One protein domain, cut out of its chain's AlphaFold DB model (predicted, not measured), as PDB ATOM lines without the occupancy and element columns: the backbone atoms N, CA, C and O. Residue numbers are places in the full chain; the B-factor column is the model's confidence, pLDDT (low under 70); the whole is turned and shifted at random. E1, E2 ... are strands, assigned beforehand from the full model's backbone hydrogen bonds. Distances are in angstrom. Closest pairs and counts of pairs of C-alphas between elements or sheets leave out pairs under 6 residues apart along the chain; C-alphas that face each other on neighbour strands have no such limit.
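Overview. This is residues 30 to 163 of the 187 residues of an uncharacterized protein of Actinotalea ferrariae CF5-4 (UniProt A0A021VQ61). One strongly twisted sheet makes two lobes, joined by the long strand E6: E1 to E5 form the first lobe with E6's early part, and E7, E8 and E9 form the second with its later part, while E10 runs along E6's other side. A long loop, residues 115 to 144, reaches away from the second lobe and makes one end of the long axis. The printed part has 134 residues with no named helix and ten strands, E1 to E10 in order; the class is all strand, and the neighbour strands of this branched sheet are antiparallel. The whole is loose, with a radius of gyration of the C-alphas of 18.9 A and spans of 63 by 30 by 26 A.

Arrangement. Start at E1, residues 30 to 34, which forms a hairpin with E2, residues 37 to 42; N 34 and O 37 are 2.9 A apart. E2 forms a hairpin with E3, residues 49 to 54, and N 53 and O 40 are 2.8 A apart; E1, E2 and E3 are a meander, each strand the antiparallel neighbour of the one before. On E3's other side look for E5, residues 73 to 79, at 154 degrees between directions, with N 52 and O 76 2.8 A apart. E4, residues 65 to 67, is an edge strand in a hairpin with E5; N 65 and O 75 are 2.8 A apart. Next comes E6, residues 83 to 95, with E1 beside its residues 83 to 88, where N 33 and O 85 are 2.9 A apart. On that same side, beside residues 91 to 95, find E7, residues 98 to 106, with N 93 and O 100 2.9 A apart. E7 bends by 75 degrees at residue 103. E8, residues 109 to 114, and E9, residues 145 to 149, complete a second meander, E6 to E9; N 103 and O 111 are 2.9 A apart, as are N 112 and O 146. E10, residues 153 to 162, is on E6's other side, with N 90 and O 159 2.8 A apart. E5 and E7 are apart.

Along the chain. Find C-alpha 30, where E1 begins, at (27.822, 2.608, 44.942). E6 runs 33.0 A from C-alpha 83 at (16.856, 6.516, 39.989) to C-alpha 95. E7 spans 20.6 A and E10 24.0 A, ending at C-alpha 162, (24.145, 10.887, 48.892).

Size, cuts and confidence. The two C-alphas farthest apart, Ser 81 and Gly 127, are 64.0 A apart. The printed part has no cut, and its one long link joins E8 to E9. The pLDDT is under 70 at residues 57 to 58, 70 to 71 and 116 to 143.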
ATOM      1  N   LEU A  30      28.930   1.831  45.491       97.25
ATOM      2  CA  LEU A  30      27.822   2.608  44.942       97.25
ATOM      3  C   LEU A  30      26.527   1.802  44.934       97.25
ATOM      4  O   LEU A  30      26.524   0.612  44.617       97.25
ATOM      5  N   TYR A  31      25.428   2.493  45.207       97.56
ATOM      6  CA  TYR A  31      24.081   1.949  45.198       97.56
ATOM      7  C   TYR A  31      23.118   2.934  44.548       97.56
ATOM      8  O   TYR A  31      23.291   4.151  44.634       97.56
ATOM      9  N   ALA A  32      22.086   2.400  43.911       98.06
ATOM     10  CA  ALA A  32      21.000   3.185  43.351       98.06
ATOM     11  C   ALA A  32      19.661   2.565  43.735       98.06
ATOM     12  O   ALA A  32      19.523   1.339  43.761       98.06
ATOM     13  N   THR A  33      18.676   3.413  44.018       97.81
ATOM     14  CA  THR A  33      17.295   2.984  44.233       97.81
ATOM     15  C   THR A  33      16.491   3.219  42.958       97.81
ATOM     16  O   THR A  33      16.437   4.343  42.466       97.81
ATOM     17  N   VAL A  34      15.868   2.164  42.435       96.62
ATOM     18  CA  VAL A  34      15.008   2.166  41.239       96.62
ATOM     19  C   VAL A  34      13.748   1.380  41.580       96.62
ATOM     20  O   VAL A  34      13.841   0.299  42.164       96.62
ATOM     21  N   ASP A  35      12.575   1.942  41.291       94.25
ATOM     22  CA  ASP A  35      11.270   1.329  41.598       94.25
ATOM     23  C   ASP A  35      11.132   0.876  43.069       94.25
ATOM     24  O   ASP A  35      10.586  -0.180  43.386       94.25
ATOM     25  N   GLY A  36      11.694   1.664  43.996       94.38
ATOM     26  CA  GLY A  36      11.670   1.381  45.436       94.38
ATOM     27  C   GLY A  36      12.637   0.287  45.906       94.38
ATOM     28  O   GLY A  36      12.668  -0.016  47.097       94.38
ATOM     29  N   ARG A  37      13.453  -0.288  45.013       94.69
ATOM     30  CA  ARG A  37      14.459  -1.309  45.340       94.69
ATOM     31  C   ARG A  37      15.867  -0.761  45.191       94.69
ATOM     32  O   ARG A  37      16.159  -0.041  44.241       94.69
ATOM     33  N   THR A  38      16.741  -1.119  46.122       94.62
ATOM     34  CA  THR A  38      18.144  -0.699  46.118       94.62
ATOM     35  C   THR A  38      19.012  -1.792  45.523       94.62
ATOM     36  O   THR A  38      18.985  -2.929  45.987       94.62
ATOM     37  N   TYR A  39      19.819  -1.420  44.537       94.50
ATOM     38  CA  TYR A  39      20.760  -2.304  43.865       94.50
ATOM     39  C   TYR A  39      22.174  -1.765  44.006       94.50
ATOM     40  O   TYR A  39      22.381  -0.551  44.098       94.50
ATOM     41  N   ARG A  40      23.156  -2.665  43.951       94.06
ATOM     42  CA  ARG A  40      24.547  -2.273  43.721       94.06
ATOM     43  C   ARG A  40      24.631  -1.580  42.364       94.06
ATOM     44  O   ARG A  40      23.999  -2.011  41.402       94.06
ATOM     45  N   ALA A  41      25.398  -0.502  42.295       95.81
ATOM     46  CA  ALA A  41      25.482   0.344  41.119       95.81
ATOM     47  C   ALA A  41      26.925   0.503  40.628       95.81
ATOM     48  O   ALA A  41      27.891   0.433  41.385       95.81
ATOM     49  N   ARG A  42      27.066   0.767  39.333       94.56
ATOM     50  CA  ARG A  42      28.300   1.177  38.663       94.56
ATOM     51  C   ARG A  42      27.973   2.354  37.761       94.56
ATOM     52  O   ARG A  42      27.165   2.248  36.841       94.56
ATOM     53  N   THR A  43      28.588   3.494  38.031       95.88
ATOM     54  CA  THR A  43      28.460   4.692  37.201       95.88
ATOM     55  C   THR A  43      29.652   5.614  37.453       95.88
ATOM     56  O   THR A  43      30.410   5.403  38.400       95.88
ATOM     57  N   ALA A  44      29.829   6.610  36.595       93.88
ATOM     58  CA  ALA A  44      30.831   7.660  36.735       93.88
ATOM     59  C   ALA A  44      30.129   9.024  36.901       93.88
ATOM     60  O   ALA A  44      28.988   9.159  36.445       93.88
ATOM     61  N   PRO A  45      30.788  10.046  37.485       92.75
ATOM     62  CA  PRO A  45      30.197  11.367  37.719       92.75
ATOM     63  C   PRO A  45      29.468  11.965  36.506       92.75
ATOM     64  O   PRO A  45      28.307  12.357  36.635       92.75
ATOM     65  N   GLY A  46      30.099  11.939  35.327       94.12
ATOM     66  CA  GLY A  46      29.539  12.475  34.080       94.12
ATOM     67  C   GLY A  46      28.708  11.484  33.259       94.12
ATOM     68  O   GLY A  46      28.220  11.834  32.189       94.12
ATOM     69  N   SER A  47      28.552  10.237  33.712       95.94
ATOM     70  CA  SER A  47      27.786   9.231  32.968       95.94
ATOM     71  C   SER A  47      26.281   9.438  33.168       95.94
ATOM     72  O   SER A  47      25.830   9.419  34.319       95.94
ATOM     73  N   PRO A  48      25.477   9.534  32.091       96.12
ATOM     74  CA  PRO A  48      24.018   9.565  32.197       96.12
ATOM     75  C   PRO A  48      23.415   8.186  32.514       96.12
ATOM     76  O   PRO A  48      22.231   8.086  32.832       96.12
ATOM     77  N   VAL A  49      24.224   7.124  32.423       97.25
ATOM     78  CA  VAL A  49      23.816   5.734  32.640       97.25
ATOM     79  C   VAL A  49      24.304   5.240  33.997       97.25
ATOM     80  O   VAL A  49      25.466   5.449  34.369       97.25
ATOM     81  N   VAL A  50      23.428   4.527  34.700       97.62
ATOM     82  CA  VAL A  50      23.722   3.754  35.906       97.62
ATOM     83  C   VAL A  50      23.563   2.271  35.581       97.62
ATOM     84  O   VAL A  50      22.503   1.825  35.144       97.62
ATOM     85  N   GLY A  51      24.635   1.498  35.751       96.25
ATOM     86  CA  GLY A  51      24.584   0.041  35.676       96.25
ATOM     87  C   GLY A  51      24.213  -0.537  37.034       96.25
ATOM     88  O   GLY A  51      24.970  -0.369  37.982       96.25
ATOM     89  N   LEU A  52      23.074  -1.206  37.133       95.31
ATOM     90  CA  LEU A  52      22.642  -1.967  38.300       95.31
ATOM     91  C   LEU A  52      23.223  -3.379  38.215       95.31
ATOM     92  O   LEU A  52      23.255  -3.957  37.128       95.31
ATOM     93  N   VAL A  53      23.666  -3.923  39.344       92.19
ATOM     94  CA  VAL A  53      24.311  -5.237  39.443       92.19
ATOM     95  C   VAL A  53      23.658  -6.044  40.558       92.19
ATOM     96  O   VAL A  53      23.438  -5.529  41.656       92.19
ATOM     97  N   VAL A  54      23.385  -7.317  40.280       90.25
ATOM     98  CA  VAL A  54      22.945  -8.316  41.258       90.25
ATOM     99  C   VAL A  54      23.812  -9.562  41.094       90.25
ATOM    100  O   VAL A  54      23.960 -10.081  39.988       90.25
ATOM    101  N   HIS A  55      24.408 -10.011  42.196       84.00
ATOM    102  CA  HIS A  55      25.192 -11.244  42.255       84.00
ATOM    103  C   HIS A  55      24.324 -12.392  42.777       84.00
ATOM    104  O   HIS A  55      23.436 -12.157  43.594       84.00
ATOM    105  N   GLY A  56      24.630 -13.615  42.347       76.12
ATOM    106  CA  GLY A  56      23.953 -14.834  42.788       76.12
ATOM    107  C   GLY A  56      23.216 -15.554  41.661       76.12
ATOM    108  O   GLY A  56      22.992 -14.993  40.588       76.12
ATOM    109  N   ASP A  57      22.851 -16.801  41.947       67.38
ATOM    110  CA  ASP A  57      22.220 -17.731  41.000       67.38
ATOM    111  C   ASP A  57      20.683 -17.643  41.006       67.38
ATOM    112  O   ASP A  57      20.006 -18.377  40.283       67.38
ATOM    113  N   ASP A  58      20.118 -16.752  41.824       63.94
ATOM    114  CA  ASP A  58      18.677 -16.543  41.896       63.94
ATOM    115  C   ASP A  58      18.120 -15.979  40.580       63.94
ATOM    116  O   ASP A  58      18.823 -15.358  39.774       63.94
ATOM    117  N   ALA A  59      16.819 -16.203  40.364       72.25
ATOM    118  CA  ALA A  59      16.113 -15.737  39.178       72.25
ATOM    119  C   ALA A  59      16.327 -14.231  38.953       72.25
ATOM    120  O   ALA A  59      16.190 -13.423  39.877       72.25
ATOM    121  N   ALA A  60      16.625 -13.865  37.703       79.69
ATOM    122  CA  ALA A  60      16.865 -12.488  37.298       79.69
ATOM    123  C   ALA A  60      15.749 -11.554  37.788       79.69
ATOM    124  O   ALA A  60      14.568 -11.829  37.541       79.69
ATOM    125  N   PRO A  61      16.082 -10.408  38.405       83.44
ATOM    126  CA  PRO A  61      15.102  -9.348  38.559       83.44
ATOM    127  C   PRO A  61      14.581  -8.895  37.177       83.44
ATOM    128  O   PRO A  61      15.298  -9.022  36.180       83.44
ATOM    129  N   PRO A  62      13.358  -8.339  37.087       86.25
ATOM    130  CA  PRO A  62      12.800  -7.873  35.819       86.25
ATOM    131  C   PRO A  62      13.743  -6.926  35.063       86.25
ATOM    132  O   PRO A  62      14.311  -6.001  35.650       86.25
ATOM    133  N   ASP A  63      13.883  -7.163  33.757       90.31
ATOM    134  CA  ASP A  63      14.716  -6.394  32.819       90.31
ATOM    135  C   ASP A  63      16.238  -6.466  33.063       90.31
ATOM    136  O   ASP A  63      17.000  -5.688  32.482       90.31
ATOM    137  N   PHE A  64      16.704  -7.397  33.902       93.81
ATOM    138  CA  PHE A  64      18.127  -7.714  34.024       93.81
ATOM    139  C   PHE A  64      18.549  -8.765  32.993       93.81
ATOM    140  O   PHE A  64      17.812  -9.694  32.668       93.81
ATOM    141  N   VAL A  65      19.779  -8.630  32.505       92.75
ATOM    142  CA  VAL A  65      20.427  -9.551  31.566       92.75
ATOM    143  C   VAL A  65      21.633 -10.182  32.254       92.75
ATOM    144  O   VAL A  65      22.358  -9.511  32.988       92.75
ATOM    145  N   TRP A  66      21.850 -11.476  32.038       91.62
ATOM    146  CA  TRP A  66      23.016 -12.182  32.570       91.62
ATOM    147  C   TRP A  66      24.290 -11.807  31.799       91.62
ATOM    148  O   TRP A  66      24.265 -11.722  30.570       91.62
ATOM    149  N   ASP A  67      25.401 -11.588  32.506       87.31
ATOM    150  CA  ASP A  67      26.736 -11.390  31.925       87.31
ATOM    151  C   ASP A  67      27.754 -12.392  32.496       87.31
ATOM    152  O   ASP A  67      28.232 -12.262  33.627       87.31
ATOM    153  N   ASP A  68      28.125 -13.373  31.670       85.31
ATOM    154  CA  ASP A  68      29.115 -14.409  31.985       85.31
ATOM    155  C   ASP A  68      30.571 -13.917  31.957       85.31
ATOM    156  O   ASP A  68      31.459 -14.569  32.508       85.31
ATOM    157  N   ARG A  69      30.869 -12.778  31.316       78.38
ATOM    158  CA  ARG A  69      32.257 -12.398  30.977       78.38
ATOM    159  C   ARG A  69      33.124 -12.079  32.193       78.38
ATOM    160  O   ARG A  69      34.346 -12.080  32.078       78.38
ATOM    161  N   MET A  70      32.507 -11.785  33.335       59.38
ATOM    162  CA  MET A  70      33.171 -11.317  34.557       59.38
ATOM    163  C   MET A  70      32.663 -12.064  35.798       59.38
ATOM    164  O   MET A  70      32.338 -11.443  36.808       59.38
ATOM    165  N   GLY A  71      32.570 -13.393  35.719       68.81
ATOM    166  CA  GLY A  71      32.220 -14.234  36.869       68.81
ATOM    167  C   GLY A  71      30.722 -14.361  37.153       68.81
ATOM    168  O   GLY A  71      30.375 -14.748  38.260       68.81
ATOM    169  N   GLY A  72      29.868 -14.057  36.168       84.06
ATOM    170  CA  GLY A  72      28.425 -14.291  36.242       84.06
ATOM    171  C   GLY A  72      27.697 -13.308  37.157       84.06
ATOM    172  O   GLY A  72      27.759 -13.398  38.381       84.06
ATOM    173  N   HIS A  73      27.000 -12.341  36.572       88.44
ATOM    174  CA  HIS A  73      26.078 -11.494  37.326       88.44
ATOM    175  C   HIS A  73      24.924 -11.015  36.454       88.44
ATOM    176  O   HIS A  73      25.046 -10.861  35.237       88.44
ATOM    177  N   TRP A  74      23.806 -10.715  37.101       92.12
ATOM    178  CA  TRP A  74      22.696 -10.020  36.473       92.12
ATOM    179  C   TRP A  74      23.008  -8.525  36.431       92.12
ATOM    180  O   TRP A  74      23.412  -7.935  37.438       92.12
ATOM    181  N   HIS A  75      22.783  -7.883  35.286       93.25
ATOM    182  CA  HIS A  75      22.930  -6.440  35.151       93.25
ATOM    183  C   HIS A  75      21.770  -5.797  34.392       93.25
ATOM    184  O   HIS A  75      21.192  -6.382  33.478       93.25
ATOM    185  N   ARG A  76      21.462  -4.548  34.740       94.94
ATOM    186  CA  ARG A  76      20.501  -3.696  34.027       94.94
ATOM    187  C   ARG A  76      21.085  -2.301  33.890       94.94
ATOM    188  O   ARG A  76      21.730  -1.806  34.808       94.94
ATOM    189  N   ARG A  77      20.874  -1.647  32.752       96.69
ATOM    190  CA  ARG A  77      21.236  -0.236  32.568       96.69
ATOM    191  C   ARG A  77      19.987   0.617  32.691       96.69
ATOM    192  O   ARG A  77      18.991   0.318  32.043       96.69
ATOM    193  N   VAL A  78      20.075   1.670  33.489       97.31
ATOM    194  CA  VAL A  78      19.027   2.682  33.637       97.31
ATOM    195  C   VAL A  78      19.624   4.071  33.450       97.31
ATOM    196  O   VAL A  78      20.831   4.280  33.605       97.31
ATOM    197  N   THR A  79      18.786   5.031  33.096       97.38
ATOM    198  CA  THR A  79      19.121   6.454  33.126       97.38
ATOM    199  C   THR A  79      19.087   6.970  34.561       97.38
ATOM    200  O   THR A  79      18.365   6.446  35.408       97.38
ATOM    201  N   ARG A  80      19.833   8.037  34.859       95.62
ATOM    202  CA  ARG A  80      19.792   8.637  36.204       95.62
ATOM    203  C   ARG A  80      18.406   9.155  36.608       95.62
ATOM    204  O   ARG A  80      18.089   9.140  37.788       95.62
ATOM    205  N   SER A  81      17.575   9.557  35.645       96.31
ATOM    206  CA  SER A  81      16.184   9.970  35.882       96.31
ATOM    207  C   SER A  81      15.270   8.838  36.357       96.31
ATOM    208  O   SER A  81      14.226   9.115  36.936       96.31
ATOM    209  N   GLU A  82      15.641   7.576  36.125       97.31
ATOM    210  CA  GLU A  82      14.922   6.413  36.667       97.31
ATOM    211  C   GLU A  82      15.318   6.115  38.123       97.31
ATOM    212  O   GLU A  82      14.639   5.353  38.812       97.31
ATOM    213  N   CYS A  83      16.418   6.694  38.613       97.88
ATOM    214  CA  CYS A  83      16.856   6.516  39.989       97.88
ATOM    215  C   CYS A  83      16.126   7.497  40.910       97.88
ATOM    216  O   CYS A  83      16.182   8.708  40.713       97.88
ATOM    217  N   SER A  84      15.507   6.989  41.975       98.06
ATOM    218  CA  SER A  84      14.992   7.837  43.055       98.06
ATOM    219  C   SER A  84      16.088   8.252  44.035       98.06
ATOM    220  O   SER A  84      15.954   9.269  44.713       98.06
ATOM    221  N   ARG A  85      17.174   7.470  44.118       98.19
ATOM    222  CA  ARG A  85      18.372   7.759  44.920       98.19
ATOM    223  C   ARG A  85      19.616   7.215  44.237       98.19
ATOM    224  O   ARG A  85      19.575   6.141  43.637       98.19
ATOM    225  N   LEU A  86      20.727   7.919  44.405       98.19
ATOM    226  CA  LEU A  86      22.066   7.449  44.077       98.19
ATOM    227  C   LEU A  86      22.951   7.794  45.266       98.19
ATOM    228  O   LEU A  86      23.030   8.951  45.660       98.19
ATOM    229  N   PHE A  87      23.608   6.802  45.848       97.69
ATOM    230  CA  PHE A  87      24.412   7.015  47.041       97.69
ATOM    231  C   PHE A  87      25.614   6.084  47.067       97.69
ATOM    232  O   PHE A  87      25.688   5.076  46.361       97.69
ATOM    233  N   ARG A  88      26.586   6.444  47.893       96.62
ATOM    234  CA  ARG A  88      27.750   5.628  48.200       96.62
ATOM    235  C   ARG A  88      27.693   5.211  49.659       96.62
ATOM    236  O   ARG A  88      27.452   6.047  50.524       96.62
ATOM    237  N   VAL A  89      27.941   3.935  49.925       96.94
ATOM    238  CA  VAL A  89      28.215   3.430  51.269       96.94
ATOM    239  C   VAL A  89      29.727   3.376  51.438       96.94
ATOM    240  O   VAL A  89      30.418   2.673  50.695       96.94
ATOM    241  N   LEU A  90      30.228   4.177  52.372       94.19
ATOM    242  CA  LEU A  90      31.626   4.257  52.770       94.19
ATOM    243  C   LEU A  90      31.786   3.493  54.071       94.19
ATOM    244  O   LEU A  90      31.154   3.842  55.068       94.19
ATOM    245  N   THR A  91      32.627   2.469  54.058       95.19
ATOM    246  CA  THR A  91      32.704   1.536  55.176       95.19
ATOM    247  C   THR A  91      34.126   1.395  55.655       95.19
ATOM    248  O   THR A  91      35.036   1.183  54.861       95.19
ATOM    249  N   SER A  92      34.302   1.485  56.964       93.94
ATOM    250  CA  SER A  92      35.537   1.098  57.637       93.94
ATOM    251  C   SER A  92      35.251  -0.151  58.453       93.94
ATOM    252  O   SER A  92      34.177  -0.265  59.040       93.94
ATOM    253  N   ALA A  93      36.177  -1.101  58.483       92.88
ATOM    254  CA  ALA A  93      36.007  -2.371  59.182       92.88
ATOM    255  C   ALA A  93      37.336  -2.883  59.735       92.88
ATOM    256  O   ALA A  93      38.403  -2.385  59.393       92.88
ATOM    257  N   TRP A  94      37.278  -3.915  60.566       90.06
ATOM    258  CA  TRP A  94      38.441  -4.690  60.974       90.06
ATOM    259  C   TRP A  94      38.503  -5.981  60.168       90.06
ATOM    260  O   TRP A  94      37.563  -6.776  60.194       90.06
ATOM    261  N   TRP A  95      39.629  -6.216  59.502       88.56
ATOM    262  CA  TRP A  95      39.971  -7.509  58.927       88.56
ATOM    263  C   TRP A  95      41.089  -8.135  59.760       88.56
ATOM    264  O   TRP A  95      42.215  -7.631  59.805       88.56
ATOM    265  N   ARG A  96      40.772  -9.233  60.457       84.88
ATOM    266  CA  ARG A  96      41.636  -9.807  61.502       84.88
ATOM    267  C   ARG A  96      41.943  -8.755  62.578       84.88
ATOM    268  O   ARG A  96      41.040  -8.326  63.285       84.88
ATOM    269  N   VAL A  97      43.201  -8.335  62.694       81.44
ATOM    270  CA  VAL A  97      43.672  -7.323  63.653       81.44
ATOM    271  C   VAL A  97      43.976  -5.981  62.988       81.44
ATOM    272  O   VAL A  97      44.554  -5.111  63.629       81.44
ATOM    273  N   PHE A  98      43.622  -5.809  61.710       82.81
ATOM    274  CA  PHE A  98      43.955  -4.606  60.957       82.81
ATOM    275  C   PHE A  98      42.698  -3.825  60.574       82.81
ATOM    276  O   PHE A  98      41.774  -4.404  59.994       82.81
ATOM    277  N   PRO A  99      42.655  -2.516  60.846       86.94
ATOM    278  CA  PRO A  99      41.610  -1.656  60.318       86.94
ATOM    279  C   PRO A  99      41.799  -1.440  58.811       86.94
ATOM    280  O   PRO A  99      42.903  -1.221  58.303       86.94
ATOM    281  N   VAL A 100      40.688  -1.504  58.090       89.44
ATOM    282  CA  VAL A 100      40.627  -1.404  56.637       89.44
ATOM    283  C   VAL A 100      39.505  -0.468  56.202       89.44
ATOM    284  O   VAL A 100      38.449  -0.400  56.832       89.44
ATOM    285  N   LEU A 101      39.731   0.229  55.095       92.31
ATOM    286  CA  LEU A 101      38.716   0.964  54.351       92.31
ATOM    287  C   LEU A 101      38.149   0.025  53.290       92.31
ATOM    288  O   LEU A 101      38.896  -0.494  52.463       92.31
ATOM    289  N   VAL A 102      36.843  -0.205  53.309       94.19
ATOM    290  CA  VAL A 102      36.143  -1.089  52.378       94.19
ATOM    291  C   VAL A 102      35.538  -0.242  51.266       94.19
ATOM    292  O   VAL A 102      34.616   0.544  51.484       94.19
ATOM    293  N   HIS A 103      36.056  -0.403  50.053       91.25
ATOM    294  CA  HIS A 103      35.646   0.391  48.893       91.25
ATOM    295  C   HIS A 103      34.438  -0.201  48.181       91.25
ATOM    296  O   HIS A 103      33.586   0.530  47.676       91.25
ATOM    297  N   SER A 104      34.379  -1.529  48.092       92.69
ATOM    298  CA  SER A 104      33.343  -2.235  47.347       92.69
ATOM    299  C   SER A 104      33.234  -3.689  47.822       92.69
ATOM    300  O   SER A 104      34.226  -4.277  48.242       92.69
ATOM    301  N   ILE A 105      32.035  -4.278  47.765       92.00
ATOM    302  CA  ILE A 105      31.803  -5.715  48.023       92.00
ATOM    303  C   ILE A 105      31.186  -6.395  46.798       92.00
ATOM    304  O   ILE A 105      30.025  -6.169  46.477       92.00
ATOM    305  N   ASP A 106      31.965  -7.196  46.081       86.50
ATOM    306  CA  ASP A 106      31.533  -7.889  44.866       86.50
ATOM    307  C   ASP A 106      31.356  -9.386  45.176       86.50
ATOM    308  O   ASP A 106      32.322 -10.140  45.324       86.50
ATOM    309  N   GLY A 107      30.099  -9.812  45.326       84.50
ATOM    310  CA  GLY A 107      29.765 -11.155  45.805       84.50
ATOM    311  C   GLY A 107      30.341 -11.407  47.211       84.50
ATOM    312  O   GLY A 107      30.143 -10.577  48.097       84.50
ATOM    313  N   PRO A 108      31.074 -12.513  47.445       87.50
ATOM    314  CA  PRO A 108      31.624 -12.833  48.764       87.50
ATOM    315  C   PRO A 108      32.919 -12.071  49.100       87.50
ATOM    316  O   PRO A 108      33.508 -12.317  50.155       87.50
ATOM    317  N   TRP A 109      33.396 -11.182  48.224       89.69
ATOM    318  CA  TRP A 109      34.696 -10.523  48.355       89.69
ATOM    319  C   TRP A 109      34.558  -9.024  48.612       89.69
ATOM    320  O   TRP A 109      33.873  -8.310  47.885       89.69
ATOM    321  N   ALA A 110      35.276  -8.535  49.619       92.50
ATOM    322  CA  ALA A 110      35.447  -7.125  49.918       92.50
ATOM    323  C   ALA A 110      36.774  -6.615  49.345       92.50
ATOM    324  O   ALA A 110      37.832  -7.188  49.601       92.50
ATOM    325  N   HIS A 111      36.724  -5.519  48.595       92.00
ATOM    326  CA  HIS A 111      37.894  -4.795  48.110       92.00
ATOM    327  C   HIS A 111      38.261  -3.705  49.109       92.00
ATOM    328  O   HIS A 111      37.456  -2.809  49.382       92.00
ATOM    329  N   VAL A 112      39.468  -3.793  49.661       91.31
ATOM    330  CA  VAL A 112      39.866  -2.995  50.816       91.31
ATOM    331  C   VAL A 112      41.252  -2.384  50.651       91.31
ATOM    332  O   VAL A 112      42.107  -2.954  49.970       91.31
ATOM    333  N   ASP A 113      41.469  -1.263  51.335       88.12
ATOM    334  CA  ASP A 113      42.792  -0.699  51.606       88.12
ATOM    335  C   ASP A 113      43.052  -0.707  53.123       88.12
ATOM    336  O   ASP A 113      42.102  -0.616  53.904       88.12
ATOM    337  N   TYR A 114      44.307  -0.772  53.581       83.00
ATOM    338  CA  TYR A 114      44.579  -0.489  55.003       83.00
ATOM    339  C   TYR A 114      44.218   0.956  55.346       83.00
ATOM    340  O   TYR A 114      44.494   1.877  54.573       83.00
ATOM    341  N   ALA A 115      43.631   1.154  56.528       76.50
ATOM    342  CA  ALA A 115      43.370   2.493  57.032       76.50
ATOM    343  C   ALA A 115      44.708   3.231  57.290       76.50
ATOM    344  O   ALA A 115      45.628   2.629  57.856       76.50
ATOM    345  N   PRO A 116      44.857   4.507  56.877       67.88
ATOM    346  CA  PRO A 116      46.124   5.242  56.988       67.88
ATOM    347  C   PRO A 116      46.668   5.349  58.420       67.88
ATOM    348  O   PRO A 116      47.877   5.384  58.628       67.88
ATOM    349  N   ASP A 117      45.766   5.406  59.395       62.59
ATOM    350  CA  ASP A 117      45.992   5.570  60.833       62.59
ATOM    351  C   ASP A 117      46.128   4.245  61.595       62.59
ATOM    352  O   ASP A 117      46.506   4.226  62.764       62.59
ATOM    353  N   GLY A 118      45.862   3.129  60.925       53.06
ATOM    354  CA  GLY A 118      45.814   1.809  61.527       53.06
ATOM    355  C   GLY A 118      46.897   0.854  61.050       53.06
ATOM    356  O   GLY A 118      46.768  -0.366  61.190       53.06
ATOM    357  N   TYR A 119      47.965   1.408  60.475       54.44
ATOM    358  CA  TYR A 119      49.151   0.640  60.145       54.44
ATOM    359  C   TYR A 119      49.675  -0.052  61.407       54.44
ATOM    360  O   TYR A 119      49.908   0.615  62.419       54.44
ATOM    361  N   PRO A 120      49.902  -1.373  61.378       49.22
ATOM    362  CA  PRO A 120      50.586  -2.014  62.480       49.22
ATOM    363  C   PRO A 120      51.972  -1.391  62.625       49.22
ATOM    364  O   PRO A 120      52.707  -1.232  61.644       49.22
ATOM    365  N   ALA A 121      52.350  -1.073  63.864       50.31
ATOM    366  CA  ALA A 121      53.759  -0.910  64.180       50.31
ATOM    367  C   ALA A 121      54.498  -2.175  63.697       50.31
ATOM    368  O   ALA A 121      53.941  -3.274  63.802       50.31
ATOM    369  N   PRO A 122      55.715  -2.057  63.140       51.88
ATOM    370  CA  PRO A 122      56.453  -3.220  62.667       51.88
ATOM    371  C   PRO A 122      56.511  -4.287  63.768       51.88
ATOM    372  O   PRO A 122      56.883  -3.992  64.903       51.88
ATOM    373  N   GLY A 123      56.101  -5.511  63.426       53.53
ATOM    374  CA  GLY A 123      56.022  -6.631  64.361       53.53
ATOM    375  C   GLY A 123      57.377  -6.983  64.987       53.53
ATOM    376  O   GLY A 123      58.427  -6.546  64.495       53.53
ATOM    377  N   PRO A 124      57.377  -7.781  66.070       52.22
ATOM    378  CA  PRO A 124      58.598  -8.156  66.767       52.22
ATOM    379  C   PRO A 124      59.573  -8.847  65.810       52.22
ATOM    380  O   PRO A 124      59.216  -9.755  65.049       52.22
ATOM    381  N   ARG A 125      60.822  -8.381  65.851       58.38
ATOM    382  CA  ARG A 125      61.934  -8.956  65.100       58.38
ATOM    383  C   ARG A 125      62.692  -9.940  65.985       58.38
ATOM    384  O   ARG A 125      62.838  -9.712  67.184       58.38
ATOM    385  N   ASP A 126      63.212 -11.008  65.395       66.94
ATOM    386  CA  ASP A 126      64.214 -11.840  66.050       66.94
ATOM    387  C   ASP A 126      65.531 -11.059  66.254       66.94
ATOM    388  O   ASP A 126      65.748  -9.978  65.693       66.94
ATOM    389  N   GLY A 127      66.461 -11.629  67.029       51.12
ATOM    390  CA  GLY A 127      67.800 -11.060  67.251       51.12
ATOM    391  C   GLY A 127      68.679 -10.951  65.990       51.12
ATOM    392  O   GLY A 127      69.847 -10.590  66.090       51.12
ATOM    393  N   ARG A 128      68.144 -11.286  64.809       56.34
ATOM    394  CA  ARG A 128      68.773 -11.175  63.486       56.34
ATOM    395  C   ARG A 128      67.994 -10.236  62.552       56.34
ATOM    396  O   ARG A 128      68.307 -10.173  61.365       56.34
ATOM    397  N   GLY A 129      67.006  -9.505  63.070       53.94
ATOM    398  CA  GLY A 129      66.228  -8.519  62.324       53.94
ATOM    399  C   GLY A 129      65.122  -9.095  61.432       53.94
ATOM    400  O   GLY A 129      64.608  -8.360  60.592       53.94
ATOM    401  N   ARG A 130      64.749 -10.372  61.584       48.62
ATOM    402  CA  ARG A 130      63.691 -11.039  60.804       48.62
ATOM    403  C   ARG A 130      62.352 -10.973  61.528       48.62
ATOM    404  O   ARG A 130      62.309 -11.112  62.744       48.62
ATOM    405  N   PHE A 131      61.260 -10.797  60.791       51.50
ATOM    406  CA  PHE A 131      59.908 -10.822  61.356       51.50
ATOM    407  C   PHE A 131      59.512 -12.238  61.803       51.50
ATOM    408  O   PHE A 131      59.794 -13.208  61.099       51.50
ATOM    409  N   LEU A 132      58.868 -12.342  62.970       51.16
ATOM    410  CA  LEU A 132      58.407 -13.610  63.559       51.16
ATOM    411  C   LEU A 132      57.032 -14.081  63.033       51.16
ATOM    412  O   LEU A 132      56.633 -15.209  63.307       51.16
ATOM    413  N   GLU A 133      56.334 -13.252  62.255       51.47
ATOM    414  CA  GLU A 133      55.003 -13.504  61.678       51.47
ATOM    415  C   GLU A 133      54.975 -13.117  60.181       51.47
ATOM    416  O   GLU A 133      55.892 -12.413  59.733       51.47
ATOM    417  N   PRO A 134      53.984 -13.591  59.382       47.50
ATOM    418  CA  PRO A 134      53.896 -13.317  57.944       47.50
ATOM    419  C   PRO A 134      54.054 -11.822  57.645       47.50
ATOM    420  O   PRO A 134      53.594 -11.001  58.442       47.50
ATOM    421  N   PRO A 135      54.701 -11.452  56.525       46.75
ATOM    422  CA  PRO A 135      55.151 -10.089  56.315       46.75
ATOM    423  C   PRO A 135      53.968  -9.126  56.370       46.75
ATOM    424  O   PRO A 135      53.033  -9.210  55.573       46.75
ATOM    425  N   LEU A 136      54.052  -8.191  57.318       60.16
ATOM    426  CA  LEU A 136      53.352  -6.920  57.243       60.16
ATOM    427  C   LEU A 136      53.616  -6.302  55.856       60.16
ATOM    428  O   LEU A 136      54.700  -6.523  55.299       60.16
ATOM    429  N   PRO A 137      52.661  -5.550  55.278       51.50
ATOM    430  CA  PRO A 137      52.915  -4.801  54.051       51.50
ATOM    431  C   PRO A 137      54.229  -4.013  54.184       51.50
ATOM    432  O   PRO A 137      54.551  -3.537  55.276       51.50
ATOM    433  N   PRO A 138      55.012  -3.923  53.099       48.16
ATOM    434  CA  PRO A 138      56.454  -3.745  53.187       48.16
ATOM    435  C   PRO A 138      56.914  -2.470  53.898       48.16
ATOM    436  O   PRO A 138      58.002  -2.507  54.459       48.16
ATOM    437  N   GLU A 139      56.124  -1.392  53.962       50.62
ATOM    438  CA  GLU A 139      56.485  -0.177  54.706       50.62
ATOM    439  C   GLU A 139      55.250   0.593  55.216       50.62
ATOM    440  O   GLU A 139      54.237   0.647  54.511       50.62
ATOM    441  N   PRO A 140      55.319   1.247  56.396       44.34
ATOM    442  CA  PRO A 140      54.347   2.260  56.800       44.34
ATOM    443  C   PRO A 140      54.234   3.337  55.713       44.34
ATOM    444  O   PRO A 140      55.207   4.021  55.413       44.34
ATOM    445  N   GLY A 141      53.053   3.471  55.106       50.41
ATOM    446  CA  GLY A 141      52.794   4.431  54.024       50.41
ATOM    447  C   GLY A 141      52.735   3.833  52.614       50.41
ATOM    448  O   GLY A 141      52.215   4.486  51.709       50.41
ATOM    449  N   ALA A 142      53.148   2.578  52.414       51.12
ATOM    450  CA  ALA A 142      52.935   1.856  51.160       51.12
ATOM    451  C   ALA A 142      51.533   1.228  51.169       51.12
ATOM    452  O   ALA A 142      51.395   0.019  51.320       51.12
ATOM    453  N   GLY A 143      50.484   2.063  51.131       60.66
ATOM    454  CA  GLY A 143      49.078   1.646  51.228       60.66
ATOM    455  C   GLY A 143      48.810   0.317  50.516       60.66
ATOM    456  O   GLY A 143      48.982   0.210  49.304       60.66
ATOM    457  N   TRP A 144      48.457  -0.719  51.277       72.19
ATOM    458  CA  TRP A 144      48.102  -2.011  50.700       72.19
ATOM    459  C   TRP A 144      46.663  -1.953  50.206       72.19
ATOM    460  O   TRP A 144      45.806  -1.427  50.915       72.19
ATOM    461  N   ARG A 145      46.430  -2.536  49.028       82.62
ATOM    462  CA  ARG A 145      45.116  -2.758  48.425       82.62
ATOM    463  C   ARG A 145      44.954  -4.237  48.119       82.62
ATOM    464  O   ARG A 145      45.850  -4.835  47.522       82.62
ATOM    465  N   GLY A 146      43.803  -4.809  48.446       85.44
ATOM    466  CA  GLY A 146      43.522  -6.202  48.120       85.44
ATOM    467  C   GLY A 146      42.058  -6.592  48.234       85.44
ATOM    468  O   GLY A 146      41.182  -5.757  48.455       85.44
ATOM    469  N   SER A 147      41.809  -7.886  48.055       90.38
ATOM    470  CA  SER A 147      40.499  -8.510  48.229       90.38
ATOM    471  C   SER A 147      40.547  -9.480  49.401       90.38
ATOM    472  O   SER A 147      41.463 -10.297  49.485       90.38
ATOM    473  N   VAL A 148      39.561  -9.396  50.287       90.25
ATOM    474  CA  VAL A 148      39.407 -10.265  51.463       90.25
ATOM    475  C   VAL A 148      37.986 -10.827  51.489       90.25
ATOM    476  O   VAL A 148      37.091 -10.193  50.927       90.25
ATOM    477  N   PRO A 149      37.722 -11.996  52.092       92.25
ATOM    478  CA  PRO A 149      36.350 -12.475  52.217       92.25
ATOM    479  C   PRO A 149      35.526 -11.488  53.053       92.25
ATOM    480  O   PRO A 149      35.935 -11.118  54.153       92.25
ATOM    481  N   ALA A 150      34.362 -11.067  52.560       91.69
ATOM    482  CA  ALA A 150      33.511 -10.101  53.259       91.69
ATOM    483  C   ALA A 150      33.067 -10.623  54.639       91.69
ATOM    484  O   ALA A 150      32.932  -9.853  55.585       91.69
ATOM    485  N   VAL A 151      32.935 -11.945  54.772       92.25
ATOM    486  CA  VAL A 151      32.618 -12.638  56.030       92.25
ATOM    487  C   VAL A 151      33.723 -12.552  57.090       92.25
ATOM    488  O   VAL A 151      33.459 -12.805  58.260       92.25
ATOM    489  N   GLU A 152      34.958 -12.204  56.710       91.94
ATOM    490  CA  GLU A 152      36.063 -11.986  57.655       91.94
ATOM    491  C   GLU A 152      36.110 -10.543  58.188       91.94
ATOM    492  O   GLU A 152      36.942 -10.228  59.046       91.94
ATOM    493  N   LEU A 153      35.248  -9.654  57.683       91.94
ATOM    494  CA  LEU A 153      35.134  -8.292  58.185       91.94
ATOM    495  C   LEU A 153      34.339  -8.271  59.488       91.94
ATOM    496  O   LEU A 153      33.283  -8.882  59.625       91.94
ATOM    497  N   SER A 154      34.835  -7.506  60.449       90.75
ATOM    498  CA  SER A 154      34.224  -7.352  61.765       90.75
ATOM    499  C   SER A 154      34.198  -5.884  62.176       90.75
ATOM    500  O   SER A 154      34.933  -5.069  61.620       90.75
ATOM    501  N   ARG A 155      33.345  -5.541  63.154       88.31
ATOM    502  CA  ARG A 155      33.287  -4.203  63.779       88.31
ATOM    503  C   ARG A 155      33.287  -3.071  62.749       88.31
ATOM    504  O   ARG A 155      34.148  -2.194  62.773       88.31
ATOM    505  N   HIS A 156      32.364  -3.154  61.803       92.06
ATOM    506  CA  HIS A 156      32.286  -2.201  60.714       92.06
ATOM    507  C   HIS A 156      31.452  -0.978  61.105       92.06
ATOM    508  O   HIS A 156      30.511  -1.073  61.891       92.06
ATOM    509  N   VAL A 157      31.804   0.168  60.532       92.00
ATOM    510  CA  VAL A 157      31.023   1.402  60.581       92.00
ATOM    511  C   VAL A 157      30.724   1.794  59.146       92.00
ATOM    512  O   VAL A 157      31.643   1.920  58.336       92.00
ATOM    513  N   GLU A 158      29.446   1.985  58.838       94.12
ATOM    514  CA  GLU A 158      28.991   2.440  57.527       94.12
ATOM    515  C   GLU A 158      28.569   3.905  57.602       94.12
ATOM    516  O   GLU A 158      27.873   4.325  58.529       94.12
ATOM    517  N   TRP A 159      28.931   4.676  56.584       94.31
ATOM    518  CA  TRP A 159      28.400   6.009  56.359       94.31
ATOM    519  C   TRP A 159      27.833   6.120  54.948       94.31
ATOM    520  O   TRP A 159      28.443   5.686  53.971       94.31
ATOM    521  N   VAL A 160      26.637   6.698  54.844       95.94
ATOM    522  CA  VAL A 160      25.948   6.904  53.570       95.94
ATOM    523  C   VAL A 160      26.192   8.330  53.100       95.94
ATOM    524  O   VAL A 160      25.831   9.288  53.780       95.94
ATOM    525  N   GLN A 161      26.769   8.455  51.910       95.19
ATOM    526  CA  GLN A 161      26.953   9.716  51.208       95.19
ATOM    527  C   GLN A 161      26.014   9.754  50.001       95.19
ATOM    528  O   GLN A 161      26.189   8.996  49.045       95.19
ATOM    529  N   GLU A 162      25.018  10.636  50.042       96.81
ATOM    530  CA  GLU A 162      24.145  10.887  48.892       96.81
ATOM    531  C   GLU A 162      24.944  11.514  47.743       96.81
ATOM    532  O   GLU A 162      25.820  12.360  47.955       96.81
ATOM    533  N   LEU A 163      24.645  11.081  46.521       96.25
ATOM    534  CA  LEU A 163      25.261  11.574  45.298       96.25
ATOM    535  C   LEU A 163      24.212  12.273  44.422       96.25
ATOM    536  O   LEU A 163      23.047  11.874  44.420       96.25
TER     537      LEU A 163